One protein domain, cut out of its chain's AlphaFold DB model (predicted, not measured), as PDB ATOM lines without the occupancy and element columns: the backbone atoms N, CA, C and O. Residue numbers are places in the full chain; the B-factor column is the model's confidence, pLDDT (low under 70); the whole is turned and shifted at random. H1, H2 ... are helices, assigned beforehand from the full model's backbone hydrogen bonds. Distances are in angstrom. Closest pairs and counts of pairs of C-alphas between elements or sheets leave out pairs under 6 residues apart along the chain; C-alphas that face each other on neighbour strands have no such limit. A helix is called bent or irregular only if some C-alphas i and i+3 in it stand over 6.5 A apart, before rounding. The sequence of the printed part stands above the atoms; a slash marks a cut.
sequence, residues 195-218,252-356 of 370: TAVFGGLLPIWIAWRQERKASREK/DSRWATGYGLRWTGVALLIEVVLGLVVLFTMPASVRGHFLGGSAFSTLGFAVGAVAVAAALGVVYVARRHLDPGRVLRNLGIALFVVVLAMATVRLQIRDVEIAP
ATOM      1  N   THR A 195      24.823  -8.882 -24.820       96.81
ATOM      2  CA  THR A 195      24.669  -7.855 -23.770       96.81
ATOM      3  C   THR A 195      23.228  -7.339 -23.737       96.81
ATOM      4  O   THR A 195      22.608  -7.321 -22.675       96.81
ATOM      5  N   ALA A 196      22.637  -7.033 -24.898       96.25
ATOM      6  CA  ALA A 196      21.263  -6.547 -24.992       96.25
ATOM      7  C   ALA A 196      20.231  -7.568 -24.473       96.25
ATOM      8  O   ALA A 196      19.269  -7.168 -23.815       96.25
ATOM      9  N   VAL A 197      20.444  -8.872 -24.688       96.88
ATOM     10  CA  VAL A 197      19.608  -9.951 -24.123       96.88
ATOM     11  C   VAL A 197      19.549  -9.851 -22.596       96.88
ATOM     12  O   VAL A 197      18.456  -9.838 -22.020       96.88
ATOM     13  N   PHE A 198      20.711  -9.727 -21.949       94.94
ATOM     14  CA  PHE A 198      20.828  -9.600 -20.493       94.94
ATOM     15  C   PHE A 198      20.324  -8.253 -19.972       94.94
ATOM     16  O   PHE A 198      19.803  -8.185 -18.859       94.94
ATOM     17  N   GLY A 199      20.398  -7.197 -20.782       93.06
ATOM     18  CA  GLY A 199      19.866  -5.875 -20.466       93.06
ATOM     19  C   GLY A 199      18.423  -5.863 -20.004       93.06
ATOM     20  O   GLY A 199      18.087  -5.177 -19.041       93.06
ATOM     21  N   GLY A 200      17.566  -6.649 -20.656       93.75
ATOM     22  CA  GLY A 200      16.147  -6.702 -20.304       93.75
ATOM     23  C   GLY A 200      15.873  -7.289 -18.914       93.75
ATOM     24  O   GLY A 200      14.797  -7.043 -18.369       93.75
ATOM     25  N   LEU A 201      16.846  -7.961 -18.280       96.25
ATOM     26  CA  LEU A 201      16.745  -8.362 -16.872       96.25
ATOM     27  C   LEU A 201      16.774  -7.164 -15.915       96.25
ATOM     28  O   LEU A 201      16.180  -7.254 -14.844       96.25
ATOM     29  N   LEU A 202      17.426  -6.049 -16.271       96.25
ATOM     30  CA  LEU A 202      17.565  -4.892 -15.378       96.25
ATOM     31  C   LEU A 202      16.203  -4.234 -15.068       96.25
ATOM     32  O   LEU A 202      15.887  -4.109 -13.882       96.25
ATOM     33  N   PRO A 203      15.345  -3.895 -16.057       96.56
ATOM     34  CA  PRO A 203      13.986  -3.416 -15.785       96.56
ATOM     35  C   PRO A 203      13.134  -4.403 -14.974       96.56
ATOM     36  O   PRO A 203      12.412  -3.992 -14.068       96.56
ATOM     37  N   ILE A 204      13.241  -5.708 -15.258       96.44
ATOM     38  CA  ILE A 204      12.476  -6.761 -14.567       96.44
ATOM     39  C   ILE A 204      12.926  -6.875 -13.103       96.44
ATOM     40  O   ILE A 204      12.102  -6.966 -12.194       96.44
ATOM     41  N   TRP A 205      14.233  -6.823 -12.849       96.19
ATOM     42  CA  TRP A 205      14.785  -6.831 -11.497       96.19
ATOM     43  C   TRP A 205      14.408  -5.575 -10.706       96.19
ATOM     44  O   TRP A 205      14.088  -5.673  -9.519       96.19
ATOM     45  N   ILE A 206      14.383  -4.408 -11.359       95.06
ATOM     46  CA  ILE A 206      13.887  -3.163 -10.760       95.06
ATOM     47  C   ILE A 206      12.409  -3.315 -10.367       95.06
ATOM     48  O   ILE A 206      12.056  -2.992  -9.236       95.06
ATOM     49  N   ALA A 207      11.558  -3.840 -11.254       94.38
ATOM     50  CA  ALA A 207      10.143  -4.099 -10.964       94.38
ATOM     51  C   ALA A 207       9.956  -5.063  -9.780       94.38
ATOM     52  O   ALA A 207       9.198  -4.785  -8.853       94.38
ATOM     53  N   TRP A 208      10.719  -6.158  -9.752       95.12
ATOM     54  CA  TRP A 208      10.694  -7.121  -8.651       95.12
ATOM     55  C   TRP A 208      11.103  -6.506  -7.305       95.12
ATOM     56  O   TRP A 208      10.481  -6.786  -6.276       95.12
ATOM     57  N   ARG A 209      12.132  -5.644  -7.287       93.38
ATOM     58  CA  ARG A 209      12.534  -4.935  -6.061       93.38
ATOM     59  C   ARG A 209      11.442  -3.999  -5.549       93.38
ATOM     60  O   ARG A 209      11.242  -3.947  -4.338       93.38
ATOM     61  N   GLN A 210      10.730  -3.312  -6.443       89.56
ATOM     62  CA  GLN A 210       9.619  -2.432  -6.070       89.56
ATOM     63  C   GLN A 210       8.473  -3.206  -5.420       89.56
ATOM     64  O   GLN A 210       8.031  -2.847  -4.331       89.56
ATOM     65  N   GLU A 211       8.048  -4.317  -6.025       88.56
ATOM     66  CA  GLU A 211       6.985  -5.154  -5.460       88.56
ATOM     67  C   GLU A 211       7.373  -5.746  -4.101       88.56
ATOM     68  O   GLU A 211       6.545  -5.807  -3.188       88.56
ATOM     69  N   ARG A 212       8.643  -6.140  -3.925       88.62
ATOM     70  CA  ARG A 212       9.135  -6.613  -2.625       88.62
ATOM     71  C   ARG A 212       9.178  -5.517  -1.563       88.62
ATOM     72  O   ARG A 212       8.853  -5.827  -0.420       88.62
ATOM     73  N   LYS A 213       9.563  -4.281  -1.910       87.19
ATOM     74  CA  LYS A 213       9.518  -3.132  -0.983       87.19
ATOM     75  C   LYS A 213       8.065  -2.880  -0.552       87.19
ATOM     76  O   LYS A 213       7.771  -2.978   0.633       87.19
ATOM     77  N   ALA A 214       7.147  -2.760  -1.513       83.56
ATOM     78  CA  ALA A 214       5.722  -2.544  -1.249       83.56
ATOM     79  C   ALA A 214       5.067  -3.676  -0.428       83.56
ATOM     80  O   ALA A 214       4.227  -3.424   0.433       83.56
ATOM     81  N   SER A 215       5.447  -4.937  -0.664       82.38
ATOM     82  CA  SER A 215       4.930  -6.079   0.109       82.38
ATOM     83  C   SER A 215       5.461  -6.091   1.545       82.38
ATOM     84  O   SER A 215       4.733  -6.457   2.465       82.38
ATOM     85  N   ARG A 216       6.723  -5.683   1.749       82.50
ATOM     86  CA  ARG A 216       7.327  -5.554   3.083       82.50
ATOM     87  C   ARG A 216       6.691  -4.430   3.888       82.50
ATOM     88  O   ARG A 216       6.422  -4.638   5.059       82.50
ATOM     89  N   GLU A 217       6.423  -3.290   3.263       81.62
ATOM     90  CA  GLU A 217       5.723  -2.173   3.904       81.62
ATOM     91  C   GLU A 217       4.309  -2.592   4.318       81.62
ATOM     92  O   GLU A 217       3.951  -2.463   5.482       81.62
ATOM     93  N   LYS A 218       3.544  -3.233   3.424       75.19
ATOM     94  CA  LYS A 218       2.204  -3.757   3.750       75.19
ATOM     95  C   LYS A 218       2.207  -4.811   4.865       75.19
ATOM     96  O   LYS A 218       1.278  -4.836   5.660       75.19
ATOM     97  N   ASP A 252       5.858   2.177 -13.405       90.81
ATOM     98  CA  ASP A 252       5.027   1.016 -13.089       90.81
ATOM     99  C   ASP A 252       5.780  -0.326 -13.269       90.81
ATOM    100  O   ASP A 252       6.439  -0.569 -14.289       90.81
ATOM    101  N   SER A 253       5.647  -1.239 -12.297       90.69
ATOM    102  CA  SER A 253       6.305  -2.559 -12.301       90.69
ATOM    103  C   SER A 253       5.895  -3.444 -13.482       90.69
ATOM    104  O   SER A 253       6.739  -4.150 -14.050       90.69
ATOM    105  N   ARG A 254       4.620  -3.407 -13.900       92.12
ATOM    106  CA  ARG A 254       4.151  -4.196 -15.053       92.12
ATOM    107  C   ARG A 254       4.719  -3.630 -16.343       92.12
ATOM    108  O   ARG A 254       5.154  -4.399 -17.203       92.12
ATOM    109  N   TRP A 255       4.760  -2.304 -16.470       94.25
ATOM    110  CA  TRP A 255       5.386  -1.628 -17.601       94.25
ATOM    111  C   TRP A 255       6.872  -1.971 -17.704       94.25
ATOM    112  O   TRP A 255       7.315  -2.403 -18.767       94.25
ATOM    113  N   ALA A 256       7.624  -1.865 -16.605       95.31
ATOM    114  CA  ALA A 256       9.052  -2.178 -16.574       95.31
ATOM    115  C   ALA A 256       9.323  -3.647 -16.941       95.31
ATOM    116  O   ALA A 256      10.208  -3.938 -17.748       95.31
ATOM    117  N   THR A 257       8.505  -4.573 -16.432       95.81
ATOM    118  CA  THR A 257       8.600  -6.004 -16.766       95.81
ATOM    119  C   THR A 257       8.284  -6.267 -18.236       95.81
ATOM    120  O   THR A 257       9.018  -6.985 -18.917       95.81
ATOM    121  N   GLY A 258       7.221  -5.651 -18.762       95.75
ATOM    122  CA  GLY A 258       6.858  -5.748 -20.174       95.75
ATOM    123  C   GLY A 258       7.917  -5.145 -21.100       95.75
ATOM    124  O   GLY A 258       8.206  -5.716 -22.153       95.75
ATOM    125  N   TYR A 259       8.527  -4.027 -20.701       95.62
ATOM    126  CA  TYR A 259       9.624  -3.394 -21.426       95.62
ATOM    127  C   TYR A 259      10.860  -4.299 -21.462       95.62
ATOM    128  O   TYR A 259      11.368  -4.582 -22.545       95.62
ATOM    129  N   GLY A 260      11.274  -4.838 -20.309       96.19
ATOM    130  CA  GLY A 260      12.389  -5.782 -20.218       96.19
ATOM    131  C   GLY A 260      12.178  -7.040 -21.065       96.19
ATOM    132  O   GLY A 260      13.061  -7.426 -21.826       96.19
ATOM    133  N   LEU A 261      10.975  -7.626 -21.042       96.62
ATOM    134  CA  LEU A 261      10.630  -8.790 -21.871       96.62
ATOM    135  C   LEU A 261      10.647  -8.500 -23.375       96.62
ATOM    136  O   LEU A 261      11.042  -9.356 -24.168       96.62
ATOM    137  N   ARG A 262      10.186  -7.315 -23.796       95.50
ATOM    138  CA  ARG A 262      10.260  -6.895 -25.205       95.50
ATOM    139  C   ARG A 262      11.710  -6.707 -25.630       95.50
ATOM    140  O   ARG A 262      12.089  -7.229 -26.673       95.50
ATOM    141  N   TRP A 263      12.500  -6.033 -24.798       95.12
ATOM    142  CA  TRP A 263      13.922  -5.801 -25.022       95.12
ATOM    143  C   TRP A 263      14.691  -7.119 -25.175       95.12
ATOM    144  O   TRP A 263      15.290  -7.362 -26.221       95.12
ATOM    145  N   THR A 264      14.588  -8.022 -24.191       96.62
ATOM    146  CA  THR A 264      15.226  -9.346 -24.246       96.62
ATOM    147  C   THR A 264      14.715 -10.176 -25.420       96.62
ATOM    148  O   THR A 264      15.510 -10.812 -26.102       96.62
ATOM    149  N   GLY A 265      13.407 -10.174 -25.690       96.06
ATOM    150  CA  GLY A 265      12.832 -10.956 -26.786       96.06
ATOM    151  C   GLY A 265      13.349 -10.535 -28.161       96.06
ATOM    152  O   GLY A 265      13.718 -11.394 -28.955       96.06
ATOM    153  N   VAL A 266      13.412  -9.228 -28.440       96.00
ATOM    154  CA  VAL A 266      13.974  -8.712 -29.702       96.00
ATOM    155  C   VAL A 266      15.467  -9.020 -29.789       96.00
ATOM    156  O   VAL A 266      15.924  -9.517 -30.816       96.00
ATOM    157  N   ALA A 267      16.213  -8.793 -28.704       96.88
ATOM    158  CA  ALA A 267      17.639  -9.085 -28.663       96.88
ATOM    159  C   ALA A 267      17.937 -10.577 -28.887       96.88
ATOM    160  O   ALA A 267      18.862 -10.891 -29.622       96.88
ATOM    161  N   LEU A 268      17.126 -11.496 -28.343       96.00
ATOM    162  CA  LEU A 268      17.284 -12.941 -28.558       96.00
ATOM    163  C   LEU A 268      17.078 -13.337 -30.023       96.00
ATOM    164  O   LEU A 268      17.804 -14.184 -30.533       96.00
ATOM    165  N   LEU A 269      16.111 -12.731 -30.713       96.06
ATOM    166  CA  LEU A 269      15.894 -13.001 -32.138       96.06
ATOM    167  C   LEU A 269      17.084 -12.529 -32.982       96.06
ATOM    168  O   LEU A 269      17.550 -13.263 -33.849       96.06
ATOM    169  N   ILE A 270      17.601 -11.331 -32.690       96.94
ATOM    170  CA  ILE A 270      18.819 -10.808 -33.324       96.94
ATOM    171  C   ILE A 270      20.009 -11.727 -33.019       96.94
ATOM    172  O   ILE A 270      20.785 -12.049 -33.914       96.94
ATOM    173  N   GLU A 271      20.122 -12.192 -31.778       95.50
ATOM    174  CA  GLU A 271      21.208 -13.053 -31.318       95.50
ATOM    175  C   GLU A 271      21.223 -14.414 -32.019       95.50
ATOM    176  O   GLU A 271      22.290 -14.907 -32.374       95.50
ATOM    177  N   VAL A 272      20.055 -15.003 -32.299       95.00
ATOM    178  CA  VAL A 272      19.955 -16.237 -33.101       95.00
ATOM    179  C   VAL A 272      20.504 -16.013 -34.511       95.00
ATOM    180  O   VAL A 272      21.292 -16.822 -35.002       95.00
ATOM    181  N   VAL A 273      20.138 -14.899 -35.153       96.44
ATOM    182  CA  VAL A 273      20.641 -14.558 -36.492       96.44
ATOM    183  C   VAL A 273      22.154 -14.339 -36.460       96.44
ATOM    184  O   VAL A 273      22.874 -14.901 -37.284       96.44
ATOM    185  N   LEU A 274      22.661 -13.577 -35.490       96.69
ATOM    186  CA  LEU A 274      24.095 -13.316 -35.351       96.69
ATOM    187  C   LEU A 274      24.888 -14.577 -34.999       96.69
ATOM    188  O   LEU A 274      25.987 -14.757 -35.518       96.69
ATOM    189  N   GLY A 275      24.326 -15.481 -34.196       93.69
ATOM    190  CA  GLY A 275      24.918 -16.784 -33.903       93.69
ATOM    191  C   GLY A 275      25.087 -17.637 -35.163       93.69
ATOM    192  O   GLY A 275      26.149 -18.227 -35.371       93.69
ATOM    193  N   LEU A 276      24.090 -17.635 -36.055       93.12
ATOM    194  CA  LEU A 276      24.193 -18.282 -37.366       93.12
ATOM    195  C   LEU A 276      25.265 -17.622 -38.243       93.12
ATOM    196  O   LEU A 276      26.099 -18.322 -38.815       93.12
ATOM    197  N   VAL A 277      25.301 -16.288 -38.312       95.94
ATOM    198  CA  VAL A 277      26.351 -15.562 -39.048       95.94
ATOM    199  C   VAL A 277      27.737 -15.946 -38.520       95.94
ATOM    200  O   VAL A 277      28.627 -16.287 -39.299       95.94
ATOM    201  N   VAL A 278      27.916 -15.975 -37.198       93.94
ATOM    202  CA  VAL A 278      29.166 -16.389 -36.551       93.94
ATOM    203  C   VAL A 278      29.543 -17.816 -36.947       93.94
ATOM    204  O   VAL A 278      30.678 -18.023 -37.378       93.94
ATOM    205  N   LEU A 279      28.611 -18.772 -36.900       91.44
ATOM    206  CA  LEU A 279      28.851 -20.158 -37.315       91.44
ATOM    207  C   LEU A 279      29.348 -20.253 -38.768       91.44
ATOM    208  O   LEU A 279      30.296 -20.985 -39.054       91.44
ATOM    209  N   PHE A 280      28.757 -19.489 -39.688       92.25
ATOM    210  CA  PHE A 280      29.147 -19.520 -41.102       92.25
ATOM    211  C   PHE A 280      30.421 -18.731 -41.421       92.25
ATOM    212  O   PHE A 280      31.082 -19.040 -42.412       92.25
ATOM    213  N   THR A 281      30.821 -17.789 -40.566       91.56
ATOM    214  CA  THR A 281      32.102 -17.069 -40.702       91.56
ATOM    215  C   THR A 281      33.308 -17.866 -40.199       91.56
ATOM    216  O   THR A 281      34.450 -17.487 -40.463       91.56
ATOM    217  N   MET A 282      33.089 -18.968 -39.471       87.50
ATOM    218  CA  MET A 282      34.174 -19.836 -39.004       87.50
ATOM    219  C   MET A 282      34.806 -20.645 -40.151       87.50
ATOM    220  O   MET A 282      34.114 -20.987 -41.116       87.50
ATOM    221  N   PRO A 283      36.100 -21.016 -40.035       87.50
ATOM    222  CA  PRO A 283      36.744 -21.934 -40.971       87.50
ATOM    223  C   PRO A 283      35.976 -23.255 -41.106       87.50
ATOM    224  O   PRO A 283      35.416 -23.760 -40.130       87.50
ATOM    225  N   ALA A 284      35.983 -23.842 -42.306       86.44
ATOM    226  CA  ALA A 284      35.239 -25.071 -42.596       86.44
ATOM    227  C   ALA A 284      35.656 -26.252 -41.702       86.44
ATOM    228  O   ALA A 284      34.799 -27.038 -41.308       86.44
ATOM    229  N   SER A 285      36.938 -26.328 -41.327       83.56
ATOM    230  CA  SER A 285      37.463 -27.324 -40.386       83.56
ATOM    231  C   SER A 285      36.786 -27.230 -39.018       83.56
ATOM    232  O   SER A 285      36.267 -28.221 -38.519       83.56
ATOM    233  N   VAL A 286      36.705 -26.024 -38.451       85.69
ATOM    234  CA  VAL A 286      36.070 -25.768 -37.150       85.69
ATOM    235  C   VAL A 286      34.565 -26.005 -37.231       85.69
ATOM    236  O   VAL A 286      33.997 -26.701 -36.394       85.69
ATOM    237  N   ARG A 287      33.911 -25.466 -38.266       91.12
ATOM    238  CA  ARG A 287      32.463 -25.606 -38.468       91.12
ATOM    239  C   ARG A 287      32.043 -27.074 -38.612       91.12
ATOM    240  O   ARG A 287      31.010 -27.456 -38.069       91.12
ATOM    241  N   GLY A 288      32.850 -27.897 -39.286       87.31
ATOM    242  CA  GLY A 288      32.600 -29.331 -39.450       87.31
ATOM    243  C   GLY A 288      32.467 -30.083 -38.122       87.31
ATOM    244  O   GLY A 288      31.590 -30.933 -38.003       87.31
ATOM    245  N   HIS A 289      33.242 -29.722 -37.091       86.81
ATOM    246  CA  HIS A 289      33.142 -30.356 -35.768       86.81
ATOM    247  C   HIS A 289      31.768 -30.171 -35.107       86.81
ATOM    248  O   HIS A 289      31.287 -31.089 -34.444       86.81
ATOM    249  N   PHE A 290      31.129 -29.013 -35.300       86.94
ATOM    250  CA  PHE A 290      29.820 -28.695 -34.715       86.94
ATOM    251  C   PHE A 290      28.638 -29.180 -35.563       86.94
ATOM    252  O   PHE A 290      27.534 -29.319 -35.041       86.94
ATOM    253  N   LEU A 291      28.860 -29.452 -36.853       88.88
ATOM    254  CA  LEU A 291      27.850 -29.940 -37.798       88.88
ATOM    255  C   LEU A 291      27.928 -31.464 -38.018       88.88
ATOM    256  O   LEU A 291      27.650 -31.944 -39.115       88.88
ATOM    257  N   GLY A 292      28.308 -32.225 -36.988       84.00
ATOM    258  CA  GLY A 292      28.338 -33.693 -37.022       84.00
ATOM    259  C   GLY A 292      29.730 -34.329 -37.074       84.00
ATOM    260  O   GLY A 292      29.832 -35.546 -36.961       84.00
ATOM    261  N   GLY A 293      30.806 -33.546 -37.187       83.06
ATOM    262  CA  GLY A 293      32.182 -34.063 -37.194       83.06
ATOM    263  C   GLY A 293      32.688 -34.542 -35.825       83.06
ATOM    264  O   GLY A 293      33.632 -35.321 -35.759       83.06
ATOM    265  N   SER A 294      32.075 -34.097 -34.725       88.19
ATOM    266  CA  SER A 294      32.341 -34.587 -33.367       88.19
ATOM    267  C   SER A 294      31.036 -34.700 -32.588       88.19
ATOM    268  O   SER A 294      30.293 -33.720 -32.473       88.19
ATOM    269  N   ALA A 295      30.769 -35.875 -32.010       86.44
ATOM    270  CA  ALA A 295      29.576 -36.100 -31.195       86.44
ATOM    271  C   ALA A 295      29.518 -35.135 -29.999       86.44
ATOM    272  O   ALA A 295      28.468 -34.567 -29.706       86.44
ATOM    273  N   PHE A 296      30.662 -34.883 -29.357       85.81
ATOM    274  CA  PHE A 296      30.751 -33.997 -28.198       85.81
ATOM    275  C   PHE A 296      30.458 -32.532 -28.555       85.81
ATOM    276  O   PHE A 296      29.672 -31.868 -27.875       85.81
ATOM    277  N   SER A 297      31.034 -32.031 -29.651       84.94
ATOM    278  CA  SER A 297      30.830 -30.642 -30.086       84.94
ATOM    279  C   SER A 297      29.437 -30.404 -30.657       84.94
ATOM    280  O   SER A 297      28.818 -29.379 -30.366       84.94
ATOM    281  N   THR A 298      28.905 -31.380 -31.392       89.31
ATOM    282  CA  THR A 298      27.531 -31.336 -31.910       89.31
ATOM    283  C   THR A 298      26.516 -31.332 -30.767       89.31
ATOM    284  O   THR A 298      25.583 -30.530 -30.778       89.31
ATOM    285  N   LEU A 299      26.725 -32.159 -29.733       88.31
ATOM    286  CA  LEU A 299      25.876 -32.169 -28.539       88.31
ATOM    287  C   LEU A 299      25.928 -30.825 -27.799       88.31
ATOM    288  O   LEU A 299      24.883 -30.282 -27.454       88.31
ATOM    289  N   GLY A 300      27.124 -30.263 -27.592       86.06
ATOM    290  CA  GLY A 300      27.283 -28.954 -26.949       86.06
ATOM    291  C   GLY A 300      26.545 -27.837 -27.693       86.06
ATOM    292  O   GLY A 300      25.840 -27.037 -27.076       86.06
ATOM    293  N   PHE A 301      26.636 -27.827 -29.025       87.44
ATOM    294  CA  PHE A 301      25.901 -26.885 -29.868       87.44
ATOM    295  C   PHE A 301      24.381 -27.083 -29.783       87.44
ATOM    296  O   PHE A 301      23.646 -26.110 -29.604       87.44
ATOM    297  N   ALA A 302      23.904 -28.331 -29.836       89.62
ATOM    298  CA  ALA A 302      22.483 -28.650 -29.713       89.62
ATOM    299  C   ALA A 302      21.910 -28.217 -28.353       89.62
ATOM    300  O   ALA A 302      20.843 -27.607 -28.302       89.62
ATOM    301  N   VAL A 303      22.638 -28.459 -27.257       90.81
ATOM    302  CA  VAL A 303      22.260 -27.995 -25.911       90.81
ATOM    303  C   VAL A 303      22.148 -26.470 -25.871       90.81
ATOM    304  O   VAL A 303      21.165 -25.948 -25.344       90.81
ATOM    305  N   GLY A 304      23.100 -25.750 -26.473       88.88
ATOM    306  CA  GLY A 304      23.038 -24.291 -26.597       88.88
ATOM    307  C   GLY A 304      21.803 -23.815 -27.368       88.88
ATOM    308  O   GLY A 304      21.075 -22.942 -26.891       88.88
ATOM    309  N   ALA A 305      21.508 -24.430 -28.517       90.69
ATOM    310  CA  ALA A 305      20.339 -24.096 -29.332       90.69
ATOM    311  C   ALA A 305      19.014 -24.348 -28.587       90.69
ATOM    312  O   ALA A 305      18.121 -23.496 -28.599       90.69
ATOM    313  N   VAL A 306      18.902 -25.477 -27.880       93.56
ATOM    314  CA  VAL A 306      17.734 -25.801 -27.046       93.56
ATOM    315  C   VAL A 306      17.587 -24.807 -25.893       93.56
ATOM    316  O   VAL A 306      16.475 -24.354 -25.622       93.56
ATOM    317  N   ALA A 307      18.683 -24.412 -25.241       92.56
ATOM    318  CA  ALA A 307      18.651 -23.425 -24.164       92.56
ATOM    319  C   ALA A 307      18.155 -22.050 -24.651       92.56
ATOM    320  O   ALA A 307      17.351 -21.406 -23.973       92.56
ATOM    321  N   VAL A 308      18.559 -21.622 -25.854       93.50
ATOM    322  CA  VAL A 308      18.058 -20.384 -26.479       93.50
ATOM    323  C   VAL A 308      16.568 -20.494 -26.819       93.50
ATOM    324  O   VAL A 308      15.799 -19.580 -26.514       93.50
ATOM    325  N   ALA A 309      16.125 -21.623 -27.383       94.12
ATOM    326  CA  ALA A 309      14.708 -21.869 -27.657       94.12
ATOM    327  C   ALA A 309      13.864 -21.869 -26.368       94.12
ATOM    328  O   ALA A 309      12.784 -21.276 -26.328       94.12
ATOM    329  N   ALA A 310      14.381 -22.457 -25.286       94.31
ATOM    330  CA  ALA A 310      13.750 -22.426 -23.972       94.31
ATOM    331  C   ALA A 310      13.652 -20.994 -23.420       94.31
ATOM    332  O   ALA A 310      12.594 -20.608 -22.924       94.31
ATOM    333  N   ALA A 311      14.703 -20.174 -23.557       94.75
ATOM    334  CA  ALA A 311      14.673 -18.765 -23.159       94.75
ATOM    335  C   ALA A 311      13.602 -17.969 -23.931       94.75
ATOM    336  O   ALA A 311      12.844 -17.209 -23.323       94.75
ATOM    337  N   LEU A 312      13.466 -18.193 -25.244       95.25
ATOM    338  CA  LEU A 312      12.381 -17.617 -26.053       95.25
ATOM    339  C   LEU A 312      10.998 -18.087 -25.581       95.25
ATOM    340  O   LEU A 312      10.077 -17.274 -25.474       95.25
ATOM    341  N   GLY A 313      10.856 -19.370 -25.240       94.94
ATOM    342  CA  GLY A 313       9.637 -19.927 -24.652       94.94
ATOM    343  C   GLY A 313       9.264 -19.255 -23.327       94.94
ATOM    344  O   GLY A 313       8.111 -18.861 -23.139       94.94
ATOM    345  N   VAL A 314      10.242 -19.034 -22.442       95.06
ATOM    346  CA  VAL A 314      10.050 -18.290 -21.185       95.06
ATOM    347  C   VAL A 314       9.579 -16.866 -21.469       95.06
ATOM    348  O   VAL A 314       8.595 -16.435 -20.869       95.06
ATOM    349  N   VAL A 315      10.215 -16.152 -22.405       95.06
ATOM    350  CA  VAL A 315       9.792 -14.798 -22.804       95.06
ATOM    351  C   VAL A 315       8.358 -14.803 -23.343       95.06
ATOM    352  O   VAL A 315       7.569 -13.926 -22.990       95.06
ATOM    353  N   TYR A 316       7.992 -15.784 -24.170       95.00
ATOM    354  CA  TYR A 316       6.649 -15.898 -24.740       95.00
ATOM    355  C   TYR A 316       5.574 -16.140 -23.671       95.00
ATOM    356  O   TYR A 316       4.564 -15.434 -23.647       95.00
ATOM    357  N   VAL A 317       5.800 -17.082 -22.749       94.25
ATOM    358  CA  VAL A 317       4.859 -17.385 -21.654       94.25
ATOM    359  C   VAL A 317       4.750 -16.208 -20.680       94.25
ATOM    360  O   VAL A 317       3.646 -15.831 -20.284       94.25
ATOM    361  N   ALA A 318       5.875 -15.573 -20.351       93.38
ATOM    362  CA  ALA A 318       5.947 -14.418 -19.458       93.38
ATOM    363  C   ALA A 318       5.125 -13.211 -19.942       93.38
ATOM    364  O   ALA A 318       4.655 -12.420 -19.127       93.38
ATOM    365  N   ARG A 319       4.882 -13.073 -21.253       90.81
ATOM    366  CA  ARG A 319       4.025 -11.998 -21.791       90.81
ATOM    367  C   ARG A 319       2.565 -12.109 -21.351       90.81
ATOM    368  O   ARG A 319       1.869 -11.099 -21.364       90.81
ATOM    369  N   ARG A 320       2.101 -13.304 -20.965       89.38
ATOM    370  CA  ARG A 320       0.726 -13.532 -20.482       89.38
ATOM    371  C   ARG A 320       0.558 -13.125 -19.020       89.38
ATOM    372  O   ARG A 320      -0.495 -12.624 -18.637       89.38
ATOM    373  N   HIS A 321       1.609 -13.307 -18.221       84.62
ATOM    374  CA  HIS A 321       1.621 -13.012 -16.792       84.62
ATOM    375  C   HIS A 321       2.904 -12.257 -16.443       84.62
ATOM    376  O   HIS A 321       3.954 -12.860 -16.228       84.62
ATOM    377  N   LEU A 322       2.803 -10.926 -16.391       88.06
ATOM    378  CA  LEU A 322       3.904 -10.002 -16.094       88.06
ATOM    379  C   LEU A 322       4.251  -9.980 -14.592       88.06
ATOM    380  O   LEU A 322       4.333  -8.908 -14.008       88.06
ATOM    381  N   ASP A 323       4.409 -11.153 -13.975       91.44
ATOM    382  CA  ASP A 323       4.895 -11.313 -12.598       91.44
ATOM    383  C   ASP A 323       6.427 -11.148 -12.600       91.44
ATOM    384  O   ASP A 323       7.136 -12.053 -13.065       91.44
ATOM    385  N   PRO A 324       6.971 -10.024 -12.102       90.69
ATOM    386  CA  PRO A 324       8.398  -9.741 -12.191       90.69
ATOM    387  C   PRO A 324       9.254 -10.806 -11.501       90.69
ATOM    388  O   PRO A 324      10.337 -11.130 -11.984       90.69
ATOM    389  N   GLY A 325       8.781 -11.393 -10.396       91.69
ATOM    390  CA  GLY A 325       9.532 -12.389  -9.634       91.69
ATOM    391  C   GLY A 325       9.666 -13.720 -10.362       91.69
ATOM    392  O   GLY A 325      10.766 -14.276 -10.445       91.69
ATOM    393  N   ARG A 326       8.565 -14.227 -10.931       92.56
ATOM    394  CA  ARG A 326       8.597 -15.467 -11.728       92.56
ATOM    395  C   ARG A 326       9.398 -15.282 -13.007       92.56
ATOM    396  O   ARG A 326      10.182 -16.164 -13.361       92.56
ATOM    397  N   VAL A 327       9.211 -14.143 -13.675       94.06
ATOM    398  CA  VAL A 327       9.919 -13.824 -14.916       94.06
ATOM    399  C   VAL A 327      11.415 -13.715 -14.656       94.06
ATOM    400  O   VAL A 327      12.182 -14.388 -15.340       94.06
ATOM    401  N   LEU A 328      11.834 -12.953 -13.640       94.62
ATOM    402  CA  LEU A 328      13.244 -12.792 -13.290       94.62
ATOM    403  C   LEU A 328      13.920 -14.138 -13.011       94.62
ATOM    404  O   LEU A 328      14.998 -14.402 -13.538       94.62
ATOM    405  N   ARG A 329      13.278 -15.006 -12.217       95.19
ATOM    406  CA  ARG A 329      13.819 -16.329 -11.882       95.19
ATOM    407  C   ARG A 329      13.957 -17.214 -13.118       95.19
ATOM    408  O   ARG A 329      15.035 -17.733 -13.379       95.19
ATOM    409  N   ASN A 330      12.871 -17.407 -13.864       95.31
ATOM    410  CA  ASN A 330      12.853 -18.365 -14.969       95.31
ATOM    411  C   ASN A 330      13.739 -17.892 -16.132       95.31
ATOM    412  O   ASN A 330      14.488 -18.687 -16.696       95.31
ATOM    413  N   LEU A 331      13.686 -16.597 -16.465       94.94
ATOM    414  CA  LEU A 331      14.516 -16.018 -17.519       94.94
ATOM    415  C   LEU A 331      15.986 -15.976 -17.096       94.94
ATOM    416  O   LEU A 331      16.850 -16.321 -17.892       94.94
ATOM    417  N   GLY A 332      16.272 -15.627 -15.838       95.12
ATOM    418  CA  GLY A 332      17.628 -15.653 -15.289       95.12
ATOM    419  C   GLY A 332      18.264 -17.044 -15.357       95.12
ATOM    420  O   GLY A 332      19.394 -17.165 -15.818       95.12
ATOM    421  N   ILE A 333      17.527 -18.098 -14.981       95.38
ATOM    422  CA  ILE A 333      17.999 -19.489 -15.098       95.38
ATOM    423  C   ILE A 333      18.259 -19.852 -16.562       95.38
ATOM    424  O   ILE A 333      19.330 -20.365 -16.876       95.38
ATOM    425  N   ALA A 334      17.317 -19.563 -17.464       94.62
ATOM    426  CA  ALA A 334      17.473 -19.885 -18.880       94.62
ATOM    427  C   ALA A 334      18.706 -19.195 -19.491       94.62
ATOM    428  O   ALA A 334      19.519 -19.842 -20.145       94.62
ATOM    429  N   LEU A 335      18.894 -17.899 -19.218       95.06
ATOM    430  CA  LEU A 335      20.044 -17.139 -19.706       95.06
ATOM    431  C   LEU A 335      21.367 -17.600 -19.078       95.06
ATOM    432  O   LEU A 335      22.386 -17.634 -19.765       95.06
ATOM    433  N   PHE A 336      21.362 -18.007 -17.807       94.38
ATOM    434  CA  PHE A 336      22.542 -18.587 -17.164       94.38
ATOM    435  C   PHE A 336      22.955 -19.911 -17.818       94.38
ATOM    436  O   PHE A 336      24.135 -20.108 -18.105       94.38
ATOM    437  N   VAL A 337      21.991 -20.788 -18.125       93.25
ATOM    438  CA  VAL A 337      22.246 -22.043 -18.853       93.25
ATOM    439  C   VAL A 337      22.809 -21.765 -20.249       93.25
ATOM    440  O   VAL A 337      23.776 -22.414 -20.646       93.25
ATOM    441  N   VAL A 338      22.272 -20.771 -20.969       93.12
ATOM    442  CA  VAL A 338      22.812 -20.342 -22.273       93.12
ATOM    443  C   VAL A 338      24.269 -19.888 -22.144       93.12
ATOM    444  O   VAL A 338      25.115 -20.342 -22.912       93.12
ATOM    445  N   VAL A 339      24.593 -19.034 -21.166       93.19
ATOM    446  CA  VAL A 339      25.972 -18.558 -20.954       93.19
ATOM    447  C   VAL A 339      26.913 -19.700 -20.592       93.19
ATOM    448  O   VAL A 339      28.028 -19.745 -21.107       93.19
ATOM    449  N   LEU A 340      26.473 -20.638 -19.753       91.31
ATOM    450  CA  LEU A 340      27.276 -21.799 -19.385       91.31
ATOM    451  C   LEU A 340      27.560 -22.693 -20.602       91.31
ATOM    452  O   LEU A 340      28.711 -23.057 -20.831       91.31
ATOM    453  N   ALA A 341      26.542 -22.987 -21.417       89.56
ATOM    454  CA  ALA A 341      26.702 -23.746 -22.657       89.56
ATOM    455  C   ALA A 341      27.611 -23.020 -23.665       89.56
ATOM    456  O   ALA A 341      28.480 -23.631 -24.283       89.56
ATOM    457  N   MET A 342      27.483 -21.699 -23.803       90.31
ATOM    458  CA  MET A 342      28.351 -20.926 -24.696       90.31
ATOM    459  C   MET A 342      29.790 -20.837 -24.184       90.31
ATOM    460  O   MET A 342      30.724 -20.857 -24.987       90.31
ATOM    461  N   ALA A 343      30.004 -20.783 -22.867       87.69
ATOM    462  CA  ALA A 343      31.340 -20.818 -22.282       87.69
ATOM    463  C   ALA A 343      32.051 -22.141 -22.600       87.69
ATOM    464  O   ALA A 343      33.221 -22.115 -22.978       87.69
ATOM    465  N   THR A 344      31.353 -23.281 -22.529       84.38
ATOM    466  CA  THR A 344      31.939 -24.585 -22.881       84.38
ATOM    467  C   THR A 344      32.197 -24.712 -24.381       84.38
ATOM    468  O   THR A 344      33.300 -25.092 -24.771       84.38
ATOM    469  N   VAL A 345      31.246 -24.316 -25.234       86.75
ATOM    470  CA  VAL A 345      31.431 -24.281 -26.697       86.75
ATOM    471  C   VAL A 345      32.621 -23.394 -27.077       86.75
ATOM    472  O   VAL A 345      33.421 -23.762 -27.935       86.75
ATOM    473  N   ARG A 346      32.807 -22.251 -26.403       87.31
ATOM    474  CA  ARG A 346      33.939 -21.347 -26.652       87.31
ATOM    475  C   ARG A 346      35.293 -22.001 -26.377       87.31
ATOM    476  O   ARG A 346      36.230 -21.749 -27.133       87.31
ATOM    477  N   LEU A 347      35.402 -22.814 -25.325       84.31
ATOM    478  CA  LEU A 347      36.630 -23.563 -25.032       84.31
ATOM    479  C   LEU A 347      36.916 -24.564 -26.147       84.31
ATOM    480  O   LEU A 347      38.021 -24.571 -26.676       84.31
ATOM    481  N   GLN A 348      35.898 -25.315 -26.573       84.44
ATOM    482  CA  GLN A 348      36.041 -26.288 -27.655       84.44
ATOM    483  C   GLN A 348      36.486 -25.627 -28.964       84.44
ATOM    484  O   GLN A 348      37.413 -26.111 -29.605       84.44
ATOM    485  N   ILE A 349      35.877 -24.494 -29.344       84.19
ATOM    486  CA  ILE A 349      36.283 -23.733 -30.540       84.19
ATOM    487  C   ILE A 349      37.757 -23.341 -30.448       84.19
ATOM    488  O   ILE A 349      38.494 -23.500 -31.419       84.19
ATOM    489  N   ARG A 350      38.186 -22.817 -29.293       86.00
ATOM    490  CA  ARG A 350      39.580 -22.417 -29.090       86.00
ATOM    491  C   ARG A 350      40.507 -23.616 -29.247       86.00
ATOM    492  O   ARG A 350      41.489 -23.497 -29.966       86.00
ATOM    493  N   ASP A 351      40.197 -24.731 -28.598       83.56
ATOM    494  CA  ASP A 351      41.063 -25.909 -28.582       83.56
ATOM    495  C   ASP A 351      41.215 -26.505 -29.996       83.56
ATOM    496  O   ASP A 351      42.323 -26.847 -30.403       83.56
ATOM    497  N   VAL A 352      40.142 -26.506 -30.798       83.44
ATOM    498  CA  VAL A 352      40.181 -26.911 -32.218       83.44
ATOM    499  C   VAL A 352      41.010 -25.947 -33.075       83.44
ATOM    500  O   VAL A 352      41.761 -26.384 -33.942       83.44
ATOM    501  N   GLU A 353      40.896 -24.634 -32.859       83.94
ATOM    502  CA  GLU A 353      41.624 -23.635 -33.656       83.94
ATOM    503  C   GLU A 353      43.125 -23.575 -33.334       83.94
ATOM    504  O   GLU A 353      43.920 -23.259 -34.220       83.94
ATOM    505  N   ILE A 354      43.533 -23.894 -32.100       83.56
ATOM    506  CA  ILE A 354      44.953 -23.900 -31.710       83.56
ATOM    507  C   ILE A 354      45.658 -25.229 -32.010       83.56
ATOM    508  O   ILE A 354      46.872 -25.217 -32.211       83.56
ATOM    509  N   ALA A 355      44.929 -26.353 -32.076       82.38
ATOM    510  CA  ALA A 355      45.491 -27.700 -32.248       82.38
ATOM    511  C   ALA A 355      46.505 -27.854 -33.410       82.38
ATOM    512  O   ALA A 355      47.539 -28.496 -33.209       82.38
ATOM    513  N   PRO A 356      46.308 -27.240 -34.598       80.44
ATOM    514  CA  PRO A 356      47.289 -27.332 -35.682       80.44
ATOM    515  C   PRO A 356      48.656 -26.737 -35.311       80.44
ATOM    516  O   PRO A 356      49.692 -27.190 -35.790       80.44
TER     517      PRO A 356
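Overview. This is residues 195 to 218 and 252 to 356 of the 370 residues of the protein "Cytochrome c class I" of Kyrpidia tusciae (strain DSM 2912 / NBRC 15312 / T2) (UniProt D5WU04). Three long helices, H3, H5 and H6, lie side by side in a rod; H2 overlaps one end, where its residues 213 to 218 stick out, and at the other end short H4 makes a corner with the first part of H5, touching its residues 297 to 301. H2, H3, H5 and H6 form an up-and-down bundle, each running against the one before. The 129 printed residues have six named helices, H1 to H6 in order, and no named strand: all helix, loose, radius of gyration of the C-alphas 17.7 A, spans 64 by 23 by 20 A.

Along the chain. H1, residues 195 to 199, begins at C-alpha 195 (24.669, -7.855, -23.770). H2 is residues 201 to 218, 25.6 A; H3 253 to 281, 41.0 A; H4 284 to 293; H5 295 to 318, 34.1 A. H6, 324 to 356, 48.7 A, is irregular, C-alphas 353 and 356 being 7.1 A apart.

Arrangement. H1 touches H3, closest C-alphas Val 197 and Thr 264, 4.4 A. Hairpin H5 and H6 touch at a shallow tilt of 21 degrees, closest C-alphas Ala 311 and Ala 334, 5.2 A. Every O i to N i+4 pair is within hydrogen-bond range in H1, H2, H3 and H5, 28 of 29 in H6, 2 of 6 in H4, beside 3 of 7 O i to N i+3 pairs.

Size, cuts and confidence. Residues 219 to 251 are cut out, a C-alpha gap of 17.7 A. No printed residue is under 70 in pLDDT.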